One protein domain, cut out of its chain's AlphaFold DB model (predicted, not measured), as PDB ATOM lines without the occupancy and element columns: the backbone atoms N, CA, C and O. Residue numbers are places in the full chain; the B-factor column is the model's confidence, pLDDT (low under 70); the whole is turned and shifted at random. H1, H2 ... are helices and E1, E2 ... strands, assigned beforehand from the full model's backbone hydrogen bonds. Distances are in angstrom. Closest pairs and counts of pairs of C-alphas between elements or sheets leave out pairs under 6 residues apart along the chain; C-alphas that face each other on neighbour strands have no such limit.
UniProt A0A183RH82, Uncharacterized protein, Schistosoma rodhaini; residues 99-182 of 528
ATOM      1  N   SER A  99       7.560  24.081-107.886       53.88
ATOM      2  CA  SER A  99       7.948  23.770-106.510       53.88
ATOM      3  C   SER A  99       6.856  24.219-105.539       53.88
ATOM      4  O   SER A  99       6.346  25.336-105.653       53.88
ATOM      5  N   MET A 100       6.572  23.405-104.518       54.16
ATOM      6  CA  MET A 100       5.662  23.756-103.419       54.16
ATOM      7  C   MET A 100       6.024  25.072-102.710       54.16
ATOM      8  O   MET A 100       5.143  25.709-102.140       54.16
ATOM      9  N   ALA A 101       7.265  25.557-102.825       49.41
ATOM     10  CA  ALA A 101       7.649  26.892-102.357       49.41
ATOM     11  C   ALA A 101       6.815  28.039-102.981       49.41
ATOM     12  O   ALA A 101       6.638  29.072-102.341       49.41
ATOM     13  N   ALA A 102       6.279  27.864-104.198       46.50
ATOM     14  CA  ALA A 102       5.382  28.832-104.840       46.50
ATOM     15  C   ALA A 102       3.905  28.663-104.417       46.50
ATOM     16  O   ALA A 102       3.172  29.646-104.311       46.50
ATOM     17  N   LEU A 103       3.474  27.428-104.137       48.41
ATOM     18  CA  LEU A 103       2.090  27.091-103.763       48.41
ATOM     19  C   LEU A 103       1.793  27.401-102.284       48.41
ATOM     20  O   LEU A 103       0.740  27.935-101.944       48.41
ATOM     21  N   VAL A 104       2.749  27.142-101.388       50.41
ATOM     22  CA  VAL A 104       2.589  27.383 -99.942       50.41
ATOM     23  C   VAL A 104       2.542  28.882 -99.616       50.41
ATOM     24  O   VAL A 104       1.833  29.286 -98.696       50.41
ATOM     25  N   ALA A 105       3.207  29.731-100.407       47.72
ATOM     26  CA  ALA A 105       3.140  31.190-100.268       47.72
ATOM     27  C   ALA A 105       1.747  31.785-100.581       47.72
ATOM     28  O   ALA A 105       1.480  32.929-100.221       47.72
ATOM     29  N   SER A 106       0.869  31.020-101.241       43.78
ATOM     30  CA  SER A 106      -0.482  31.430-101.649       43.78
ATOM     31  C   SER A 106      -1.609  30.669-100.929       43.78
ATOM     32  O   SER A 106      -2.781  30.934-101.187       43.78
ATOM     33  N   GLY A 107      -1.282  29.761-100.001       44.53
ATOM     34  CA  GLY A 107      -2.271  29.041 -99.186       44.53
ATOM     35  C   GLY A 107      -3.150  28.046 -99.957       44.53
ATOM     36  O   GLY A 107      -4.178  27.622 -99.430       44.53
ATOM     37  N   GLN A 108      -2.777  27.670-101.184       46.59
ATOM     38  CA  GLN A 108      -3.541  26.707-101.979       46.59
ATOM     39  C   GLN A 108      -3.297  25.263-101.512       46.59
ATOM     40  O   GLN A 108      -2.162  24.834-101.300       46.59
ATOM     41  N   GLN A 109      -4.385  24.496-101.383       60.25
ATOM     42  CA  GLN A 109      -4.328  23.035-101.262       60.25
ATOM     43  C   GLN A 109      -3.739  22.406-102.534       60.25
ATOM     44  O   GLN A 109      -3.785  23.003-103.609       60.25
ATOM     45  N   LEU A 110      -3.210  21.182-102.402       69.19
ATOM     46  CA  LEU A 110      -2.751  20.375-103.539       69.19
ATOM     47  C   LEU A 110      -3.832  20.335-104.637       69.19
ATOM     48  O   LEU A 110      -5.016  20.220-104.297       69.19
ATOM     49  N   PRO A 111      -3.454  20.428-105.928       75.94
ATOM     50  CA  PRO A 111      -4.425  20.425-107.015       75.94
ATOM     51  C   PRO A 111      -5.245  19.128-106.974       75.94
ATOM     52  O   PRO A 111      -4.670  18.069-106.720       75.94
ATOM     53  N   PRO A 112      -6.572  19.182-107.195       76.56
ATOM     54  CA  PRO A 112      -7.409  17.991-107.139       76.56
ATOM     55  C   PRO A 112      -6.968  16.981-108.213       76.56
ATOM     56  O   PRO A 112      -6.692  17.392-109.344       76.56
ATOM     57  N   PRO A 113      -6.908  15.675-107.890       84.69
ATOM     58  CA  PRO A 113      -6.446  14.662-108.830       84.69
ATOM     59  C   PRO A 113      -7.403  14.546-110.016       84.69
ATOM     60  O   PRO A 113      -8.620  14.450-109.832       84.69
ATOM     61  N   SER A 114      -6.862  14.527-111.235       83.00
ATOM     62  CA  SER A 114      -7.677  14.421-112.455       83.00
ATOM     63  C   SER A 114      -8.270  13.025-112.670       83.00
ATOM     64  O   SER A 114      -9.293  12.891-113.341       83.00
ATOM     65  N   PHE A 115      -7.666  11.994-112.075       86.69
ATOM     66  CA  PHE A 115      -8.144  10.616-112.088       86.69
ATOM     67  C   PHE A 115      -7.922   9.971-110.701       86.69
ATOM     68  O   PHE A 115      -6.949   9.239-110.509       86.69
ATOM     69  N   PRO A 116      -8.775  10.274-109.702       84.56
ATOM     70  CA  PRO A 116      -8.533   9.915-108.305       84.56
ATOM     71  C   PRO A 116      -8.348   8.409-108.106       84.56
ATOM     72  O   PRO A 116      -9.208   7.603-108.465       84.56
ATOM     73  N   PHE A 117      -7.236   8.043-107.472       87.81
ATOM     74  CA  PHE A 117      -6.963   6.683-107.041       87.81
ATOM     75  C   PHE A 117      -8.018   6.184-106.045       87.81
ATOM     76  O   PHE A 117      -8.410   6.893-105.117       87.81
ATOM     77  N   ASN A 118      -8.436   4.928-106.205       85.50
ATOM     78  CA  ASN A 118      -9.317   4.246-105.264       85.50
ATOM     79  C   ASN A 118      -8.733   2.879-104.892       85.50
ATOM     80  O   ASN A 118      -8.680   1.975-105.724       85.50
ATOM     81  N   ALA A 119      -8.360   2.714-103.621       83.31
ATOM     82  CA  ALA A 119      -7.778   1.491-103.066       83.31
ATOM     83  C   ALA A 119      -8.610   0.213-103.310       83.31
ATOM     84  O   ALA A 119      -8.037  -0.870-103.422       83.31
ATOM     85  N   VAL A 120      -9.942   0.318-103.407       82.31
ATOM     86  CA  VAL A 120     -10.848  -0.834-103.580       82.31
ATOM     87  C   VAL A 120     -10.853  -1.343-105.023       82.31
ATOM     88  O   VAL A 120     -10.931  -2.549-105.248       82.31
ATOM     89  N   THR A 121     -10.744  -0.445-106.006       82.00
ATOM     90  CA  THR A 121     -10.704  -0.797-107.439       82.00
ATOM     91  C   THR A 121      -9.288  -0.763-108.020       82.00
ATOM     92  O   THR A 121      -9.092  -1.087-109.187       82.00
ATOM     93  N   ALA A 122      -8.280  -0.424-107.211       79.62
ATOM     94  CA  ALA A 122      -6.876  -0.266-107.590       79.62
ATOM     95  C   ALA A 122      -6.280  -1.436-108.385       79.62
ATOM     96  O   ALA A 122      -5.408  -1.202-109.212       79.62
ATOM     97  N   SER A 123      -6.757  -2.661-108.139       76.62
ATOM     98  CA  SER A 123      -6.298  -3.907-108.766       76.62
ATOM     99  C   SER A 123      -7.007  -4.273-110.077       76.62
ATOM    100  O   SER A 123      -6.591  -5.223-110.743       76.62
ATOM    101  N   THR A 124      -8.086  -3.568-110.432       80.25
ATOM    102  CA  THR A 124      -8.905  -3.812-111.637       80.25
ATOM    103  C   THR A 124      -9.071  -2.575-112.519       80.25
ATOM    104  O   THR A 124      -9.425  -2.703-113.689       80.25
ATOM    105  N   THR A 125      -8.806  -1.378-111.993       85.25
ATOM    106  CA  THR A 125      -8.750  -0.131-112.757       85.25
ATOM    107  C   THR A 125      -7.399  -0.006-113.467       85.25
ATOM    108  O   THR A 125      -6.340  -0.065-112.837       85.25
ATOM    109  N   THR A 126      -7.439   0.200-114.783       89.06
ATOM    110  CA  THR A 126      -6.274   0.586-115.587       89.06
ATOM    111  C   THR A 126      -6.022   2.084-115.434       89.06
ATOM    112  O   THR A 126      -6.928   2.887-115.652       89.06
ATOM    113  N   TYR A 127      -4.792   2.462-115.098       87.69
ATOM    114  CA  TYR A 127      -4.356   3.851-114.943       87.69
ATOM    115  C   TYR A 127      -3.373   4.246-116.066       87.69
ATOM    116  O   TYR A 127      -2.764   3.370-116.690       87.69
ATOM    117  N   PRO A 128      -3.196   5.549-116.355       86.38
ATOM    118  CA  PRO A 128      -2.139   6.016-117.254       86.38
ATOM    119  C   PRO A 128      -0.743   5.748-116.671       86.38
ATOM    120  O   PRO A 128      -0.579   5.597-115.462       86.38
ATOM    121  N   PHE A 129       0.279   5.711-117.532       84.56
ATOM    122  CA  PHE A 129       1.653   5.452-117.097       84.56
ATOM    123  C   PHE A 129       2.180   6.562-116.152       84.56
ATOM    124  O   PHE A 129       2.147   7.736-116.535       84.56
ATOM    125  N   PRO A 130       2.701   6.212-114.957       85.50
ATOM    126  CA  PRO A 130       3.206   7.159-113.965       85.50
ATOM    127  C   PRO A 130       4.482   7.883-114.419       85.50
ATOM    128  O   PRO A 130       5.598   7.372-114.298       85.50
ATOM    129  N   ASP A 131       4.330   9.118-114.898       84.88
ATOM    130  CA  ASP A 131       5.452   9.973-115.281       84.88
ATOM    131  C   ASP A 131       6.012  10.756-114.084       84.88
ATOM    132  O   ASP A 131       5.589  11.870-113.773       84.88
ATOM    133  N   THR A 132       7.042  10.183-113.457       84.44
ATOM    134  CA  THR A 132       7.736  10.777-112.300       84.44
ATOM    135  C   THR A 132       8.329  12.173-112.537       84.44
ATOM    136  O   THR A 132       8.645  12.854-111.563       84.44
ATOM    137  N   SER A 133       8.477  12.627-113.789       86.44
ATOM    138  CA  SER A 133       8.970  13.979-114.098       86.44
ATOM    139  C   SER A 133       7.907  15.070-113.913       86.44
ATOM    140  O   SER A 133       8.251  16.235-113.714       86.44
ATOM    141  N   LYS A 134       6.622  14.693-113.939       86.38
ATOM    142  CA  LYS A 134       5.471  15.604-113.821       86.38
ATOM    143  C   LYS A 134       4.973  15.781-112.384       86.38
ATOM    144  O   LYS A 134       4.054  16.563-112.154       86.38
ATOM    145  N   TYR A 135       5.552  15.065-111.421       91.12
ATOM    146  CA  TYR A 135       5.093  15.103-110.035       91.12
ATOM    147  C   TYR A 135       5.544  16.364-109.295       91.12
ATOM    148  O   TYR A 135       6.655  16.868-109.470       91.12
ATOM    149  N   ILE A 136       4.683  16.840-108.401       90.06
ATOM    150  CA  ILE A 136       4.888  18.043-107.599       90.06
ATOM    151  C   ILE A 136       5.606  17.641-106.308       90.06
ATOM    152  O   ILE A 136       5.056  16.911-105.488       90.06
ATOM    153  N   TYR A 137       6.842  18.099-106.105       91.00
ATOM    154  CA  TYR A 137       7.586  17.785-104.882       91.00
ATOM    155  C   TYR A 137       7.013  18.520-103.662       91.00
ATOM    156  O   TYR A 137       7.008  19.753-103.626       91.00
ATOM    157  N   ASP A 138       6.605  17.764-102.643       86.62
ATOM    158  CA  ASP A 138       6.187  18.275-101.342       86.62
ATOM    159  C   ASP A 138       7.345  18.227-100.337       86.62
ATOM    160  O   ASP A 138       7.812  17.170 -99.907       86.62
ATOM    161  N   GLU A 139       7.808  19.407 -99.930       83.38
ATOM    162  CA  GLU A 139       8.882  19.551 -98.949       83.38
ATOM    163  C   GLU A 139       8.450  19.156 -97.525       83.38
ATOM    164  O   GLU A 139       9.304  18.761 -96.724       83.38
ATOM    165  N   SER A 140       7.148  19.206 -97.214       83.94
ATOM    166  CA  SER A 140       6.617  18.887 -95.883       83.94
ATOM    167  C   SER A 140       6.581  17.379 -95.613       83.94
ATOM    168  O   SER A 140       7.019  16.942 -94.550       83.94
ATOM    169  N   THR A 141       6.141  16.578 -96.589       83.19
ATOM    170  CA  THR A 141       6.131  15.105 -96.500       83.19
ATOM    171  C   THR A 141       7.373  14.440 -97.092       83.19
ATOM    172  O   THR A 141       7.594  13.257 -96.854       83.19
ATOM    173  N   ARG A 142       8.212  15.187 -97.827       86.12
ATOM    174  CA  ARG A 142       9.383  14.694 -98.584       86.12
ATOM    175  C   ARG A 142       9.047  13.721 -99.722       86.12
ATOM    176  O   ARG A 142       9.959  13.096-100.272       86.12
ATOM    177  N   PHE A 143       7.780  13.650-100.118       91.38
ATOM    178  CA  PHE A 143       7.291  12.827-101.220       91.38
ATOM    179  C   PHE A 143       6.925  13.679-102.443       91.38
ATOM    180  O   PHE A 143       6.867  14.906-102.390       91.38
ATOM    181  N   TYR A 144       6.703  13.018-103.573       93.25
ATOM    182  CA  TYR A 144       6.264  13.636-104.819       93.25
ATOM    183  C   TYR A 144       4.774  13.360-105.021       93.25
ATOM    184  O   TYR A 144       4.372  12.209-105.147       93.25
ATOM    185  N   TYR A 145       3.952  14.399-105.047       92.81
ATOM    186  CA  TYR A 145       2.523  14.291-105.313       92.81
ATOM    187  C   TYR A 145       2.258  14.123-106.813       92.81
ATOM    188  O   TYR A 145       2.690  14.955-107.616       92.81
ATOM    189  N   ASP A 146       1.533  13.073-107.191       92.88
ATOM    190  CA  ASP A 146       1.033  12.894-108.552       92.88
ATOM    191  C   ASP A 146      -0.322  13.613-108.732       92.88
ATOM    192  O   ASP A 146      -1.316  13.177-108.145       92.88
ATOM    193  N   PRO A 147      -0.415  14.671-109.562       86.81
ATOM    194  CA  PRO A 147      -1.678  15.358-109.840       86.81
ATOM    195  C   PRO A 147      -2.649  14.543-110.713       86.81
ATOM    196  O   PRO A 147      -3.785  14.973-110.916       86.81
ATOM    197  N   VAL A 148      -2.235  13.391-111.255       88.50
ATOM    198  CA  VAL A 148      -3.133  12.488-111.986       88.50
ATOM    199  C   VAL A 148      -3.873  11.584-111.006       88.50
ATOM    200  O   VAL A 148      -5.085  11.713-110.858       88.50
ATOM    201  N   THR A 149      -3.154  10.707-110.301       87.19
ATOM    202  CA  THR A 149      -3.762   9.711-109.399       87.19
ATOM    203  C   THR A 149      -4.062  10.234-107.996       87.19
ATOM    204  O   THR A 149      -4.885   9.661-107.284       87.19
ATOM    205  N   GLY A 150      -3.407  11.312-107.565       88.38
ATOM    206  CA  GLY A 150      -3.451  11.796-106.184       88.38
ATOM    207  C   GLY A 150      -2.565  11.011-105.209       88.38
ATOM    208  O   GLY A 150      -2.588  11.296-104.011       88.38
ATOM    209  N   LEU A 151      -1.787  10.042-105.702       92.06
ATOM    210  CA  LEU A 151      -0.840   9.260-104.907       92.06
ATOM    211  C   LEU A 151       0.432  10.059-104.582       92.06
ATOM    212  O   LEU A 151       0.858  10.945-105.322       92.06
ATOM    213  N   MET A 152       1.081   9.704-103.473       93.50
ATOM    214  CA  MET A 152       2.336  10.300-103.010       93.50
ATOM    215  C   MET A 152       3.497   9.338-103.289       93.50
ATOM    216  O   MET A 152       3.692   8.355-102.582       93.50
ATOM    217  N   TYR A 153       4.272   9.594-104.338       94.06
ATOM    218  CA  TYR A 153       5.420   8.785-104.740       94.06
ATOM    219  C   TYR A 153       6.659   9.061-103.876       94.06
ATOM    220  O   TYR A 153       7.133  10.198-103.769       94.06
ATOM    221  N   GLU A 154       7.237   8.009-103.299       93.12
ATOM    222  CA  GLU A 154       8.494   8.086-102.559       93.12
ATOM    223  C   GLU A 154       9.694   7.733-103.467       93.12
ATOM    224  O   GLU A 154       9.800   6.610-103.974       93.12
ATOM    225  N   PRO A 155      10.686   8.635-103.625       87.88
ATOM    226  CA  PRO A 155      11.804   8.420-104.545       87.88
ATOM    227  C   PRO A 155      12.775   7.327-104.072       87.88
ATOM    228  O   PRO A 155      13.473   6.732-104.899       87.88
ATOM    229  N   ASN A 156      12.833   7.060-102.762       88.38
ATOM    230  CA  ASN A 156      13.726   6.073-102.158       88.38
ATOM    231  C   ASN A 156      13.183   4.652-102.341       88.38
ATOM    232  O   ASN A 156      13.866   3.806-102.916       88.38
ATOM    233  N   SER A 157      11.948   4.411-101.889       88.06
ATOM    234  CA  SER A 157      11.308   3.092-101.908       88.06
ATOM    235  C   SER A 157      10.701   2.714-103.263       88.06
ATOM    236  O   SER A 157      10.465   1.533-103.498       88.06
ATOM    237  N   LYS A 158      10.491   3.691-104.164       89.62
ATOM    238  CA  LYS A 158       9.765   3.542-105.445       89.62
ATOM    239  C   LYS A 158       8.291   3.153-105.282       89.62
ATOM    240  O   LYS A 158       7.655   2.757-106.258       89.62
ATOM    241  N   TYR A 159       7.744   3.288-104.077       92.94
ATOM    242  CA  TYR A 159       6.341   3.024-103.797       92.94
ATOM    243  C   TYR A 159       5.499   4.298-103.852       92.94
ATOM    244  O   TYR A 159       5.986   5.420-103.701       92.94
ATOM    245  N   PHE A 160       4.211   4.087-104.075       93.19
ATOM    246  CA  PHE A 160       3.160   5.085-104.080       93.19
ATOM    247  C   PHE A 160       2.376   4.948-102.783       93.19
ATOM    248  O   PHE A 160       1.860   3.878-102.479       93.19
ATOM    249  N   TYR A 161       2.300   6.013-102.004       92.81
ATOM    250  CA  TYR A 161       1.560   6.060-100.756       92.81
ATOM    251  C   TYR A 161       0.204   6.726-100.985       92.81
ATOM    252  O   TYR A 161       0.131   7.835-101.518       92.81
ATOM    253  N   ASP A 162      -0.872   6.060-100.574       92.00
ATOM    254  CA  ASP A 162      -2.201   6.662-100.538       92.00
ATOM    255  C   ASP A 162      -2.469   7.263 -99.153       92.00
ATOM    256  O   ASP A 162      -2.434   6.573 -98.133       92.00
ATOM    257  N   ARG A 163      -2.795   8.559 -99.115       85.88
ATOM    258  CA  ARG A 163      -3.149   9.268 -97.880       85.88
ATOM    259  C   ARG A 163      -4.502   8.831 -97.302       85.88
ATOM    260  O   ARG A 163      -4.702   8.998 -96.102       85.88
ATOM    261  N   GLY A 164      -5.413   8.303 -98.123       84.62
ATOM    262  CA  GLY A 164      -6.730   7.832 -97.692       84.62
ATOM    263  C   GLY A 164      -6.660   6.494 -96.958       84.62
ATOM    264  O   GLY A 164      -7.050   6.400 -95.796       84.62
ATOM    265  N   SER A 165      -6.126   5.463 -97.616       82.56
ATOM    266  CA  SER A 165      -5.960   4.121 -97.036       82.56
ATOM    267  C   SER A 165      -4.741   3.974 -96.117       82.56
ATOM    268  O   SER A 165      -4.679   3.010 -95.357       82.56
ATOM    269  N   GLN A 166      -3.779   4.908 -96.167       88.62
ATOM    270  CA  GLN A 166      -2.479   4.830 -95.481       88.62
ATOM    271  C   GLN A 166      -1.646   3.597 -95.884       88.62
ATOM    272  O   GLN A 166      -0.804   3.115 -95.121       88.62
ATOM    273  N   GLN A 167      -1.875   3.075 -97.094       89.88
ATOM    274  CA  GLN A 167      -1.169   1.917 -97.638       89.88
ATOM    275  C   GLN A 167      -0.155   2.312 -98.715       89.88
ATOM    276  O   GLN A 167      -0.281   3.333 -99.393       89.88
ATOM    277  N   TYR A 168       0.862   1.462 -98.863       92.62
ATOM    278  CA  TYR A 168       1.834   1.545 -99.946       92.62
ATOM    279  C   TYR A 168       1.410   0.631-101.092       92.62
ATOM    280  O   TYR A 168       1.046  -0.526-100.880       92.62
ATOM    281  N   TYR A 169       1.535   1.147-102.305       92.81
ATOM    282  CA  TYR A 169       1.268   0.482-103.567       92.81
ATOM    283  C   TYR A 169       2.520   0.529-104.442       92.81
ATOM    284  O   TYR A 169       3.351   1.432-104.326       92.81
ATOM    285  N   TYR A 170       2.659  -0.427-105.350       93.19
ATOM    286  CA  TYR A 170       3.651  -0.384-106.416       93.19
ATOM    287  C   TYR A 170       2.955  -0.400-107.774       93.19
ATOM    288  O   TYR A 170       1.843  -0.908-107.920       93.19
ATOM    289  N   TRP A 171       3.623   0.177-108.765       91.94
ATOM    290  CA  TRP A 171       3.153   0.182-110.141       91.94
ATOM    291  C   TRP A 171       3.535  -1.124-110.847       91.94
ATOM    292  O   TRP A 171       4.722  -1.439-110.955       91.94
ATOM    293  N   ASP A 172       2.547  -1.869-111.346       90.62
ATOM    294  CA  ASP A 172       2.771  -3.018-112.229       90.62
ATOM    295  C   ASP A 172       2.617  -2.586-113.693       90.62
ATOM    296  O   ASP A 172       1.505  -2.440-114.206       90.62
ATOM    297  N   GLN A 173       3.751  -2.435-114.382       87.56
ATOM    298  CA  GLN A 173       3.811  -2.060-115.797       87.56
ATOM    299  C   GLN A 173       3.061  -3.034-116.720       87.56
ATOM    300  O   GLN A 173       2.626  -2.635-117.795       87.56
ATOM    301  N   THR A 174       2.916  -4.308-116.337       89.06
ATOM    302  CA  THR A 174       2.285  -5.326-117.197       89.06
ATOM    303  C   THR A 174       0.762  -5.233-117.210       89.06
ATOM    304  O   THR A 174       0.129  -5.643-118.179       89.06
ATOM    305  N   LYS A 175       0.178  -4.678-116.143       84.12
ATOM    306  CA  LYS A 175      -1.272  -4.515-115.963       84.12
ATOM    307  C   LYS A 175      -1.712  -3.053-115.993       84.12
ATOM    308  O   LYS A 175      -2.909  -2.790-115.979       84.12
ATOM    309  N   SER A 176      -0.759  -2.120-116.001       89.38
ATOM    310  CA  SER A 176      -0.982  -0.681-115.833       89.38
ATOM    311  C   SER A 176      -1.901  -0.381-114.644       89.38
ATOM    312  O   SER A 176      -2.902   0.326-114.757       89.38
ATOM    313  N   THR A 177      -1.584  -0.998-113.504       90.81
ATOM    314  CA  THR A 177      -2.429  -1.030-112.307       90.81
ATOM    315  C   THR A 177      -1.569  -0.885-111.049       90.81
ATOM    316  O   THR A 177      -0.379  -1.221-111.056       90.81
ATOM    317  N   TYR A 178      -2.158  -0.389-109.962       91.19
ATOM    318  CA  TYR A 178      -1.463  -0.194-108.688       91.19
ATOM    319  C   TYR A 178      -1.801  -1.337-107.732       91.19
ATOM    320  O   TYR A 178      -2.956  -1.540-107.361       91.19
ATOM    321  N   LEU A 179      -0.787  -2.088-107.307       91.38
ATOM    322  CA  LEU A 179      -0.957  -3.262-106.451       91.38
ATOM    323  C   LEU A 179      -0.440  -2.981-105.033       91.38
ATOM    324  O   LEU A 179       0.612  -2.355-104.893       91.38
ATOM    325  N   PRO A 180      -1.142  -3.423-103.972       91.12
ATOM    326  CA  PRO A 180      -0.721  -3.173-102.597       91.12
ATOM    327  C   PRO A 180       0.586  -3.907-102.274       91.12
ATOM    328  O   PRO A 180       0.788  -5.063-102.656       91.12
ATOM    329  N   VAL A 181       1.472  -3.239-101.536       88.75
ATOM    330  CA  VAL A 181       2.720  -3.809-101.016       88.75
ATOM    331  C   VAL A 181       2.408  -4.598 -99.735       88.75
ATOM    332  O   VAL A 181       1.901  -4.011 -98.776       88.75
ATOM    333  N   PRO A 182       2.727  -5.906 -99.653       79.50
ATOM    334  CA  PRO A 182       2.532  -6.679 -98.430       79.50
ATOM    335  C   PRO A 182       3.424  -6.154 -97.296       79.50
ATOM    336  O   PRO A 182       4.649  -6.267 -97.355       79.50
TER     337      PRO A 182
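AT A GLANCE: This is residues 99 to 182 of the 528 residues of an uncharacterized protein of Schistosoma rodhaini (UniProt A0A183RH82). What is the picture? There is little regular structure: a row of short antiparallel pairings, from residues 136 to 137 as far as E1, ends in the hairpin E1 and E2, with short H1 at the other end of the long axis. What is printed? The 84 residues include one named helix and two named strands, ordered H1, E1, E2; the class is mixed, with only 14 residues in named elements. How large? It is compact, radius of gyration of the C-alphas 12.7 A, with spans of 39 by 25 by 23 A.

HOW THE PARTS SIT: Where is the helix? H1, residues 100 to 104, with every O i to N i+4 pair within hydrogen-bond range, is apart from E2, residues 177 to 180. What pairs with E1, residues 168 to 172? E2 is its antiparallel neighbour at 143 degrees, with N 170 and O 179 2.8 A apart.

IN THESE COORDINATES: Where does H1 begin? C-alpha 100 is at (5.662, 23.756, -103.419). How long are the strands? E1 spans 13.1 A and E2 10.1 A, ending at C-alpha 180 (-0.721, -3.173, -102.597).

THE WHOLE: Is anything cut? The printed part has no cut; the link H1 to E1 is long, 63 residues. Where is confidence low? Residues 99 to 110 are under 70.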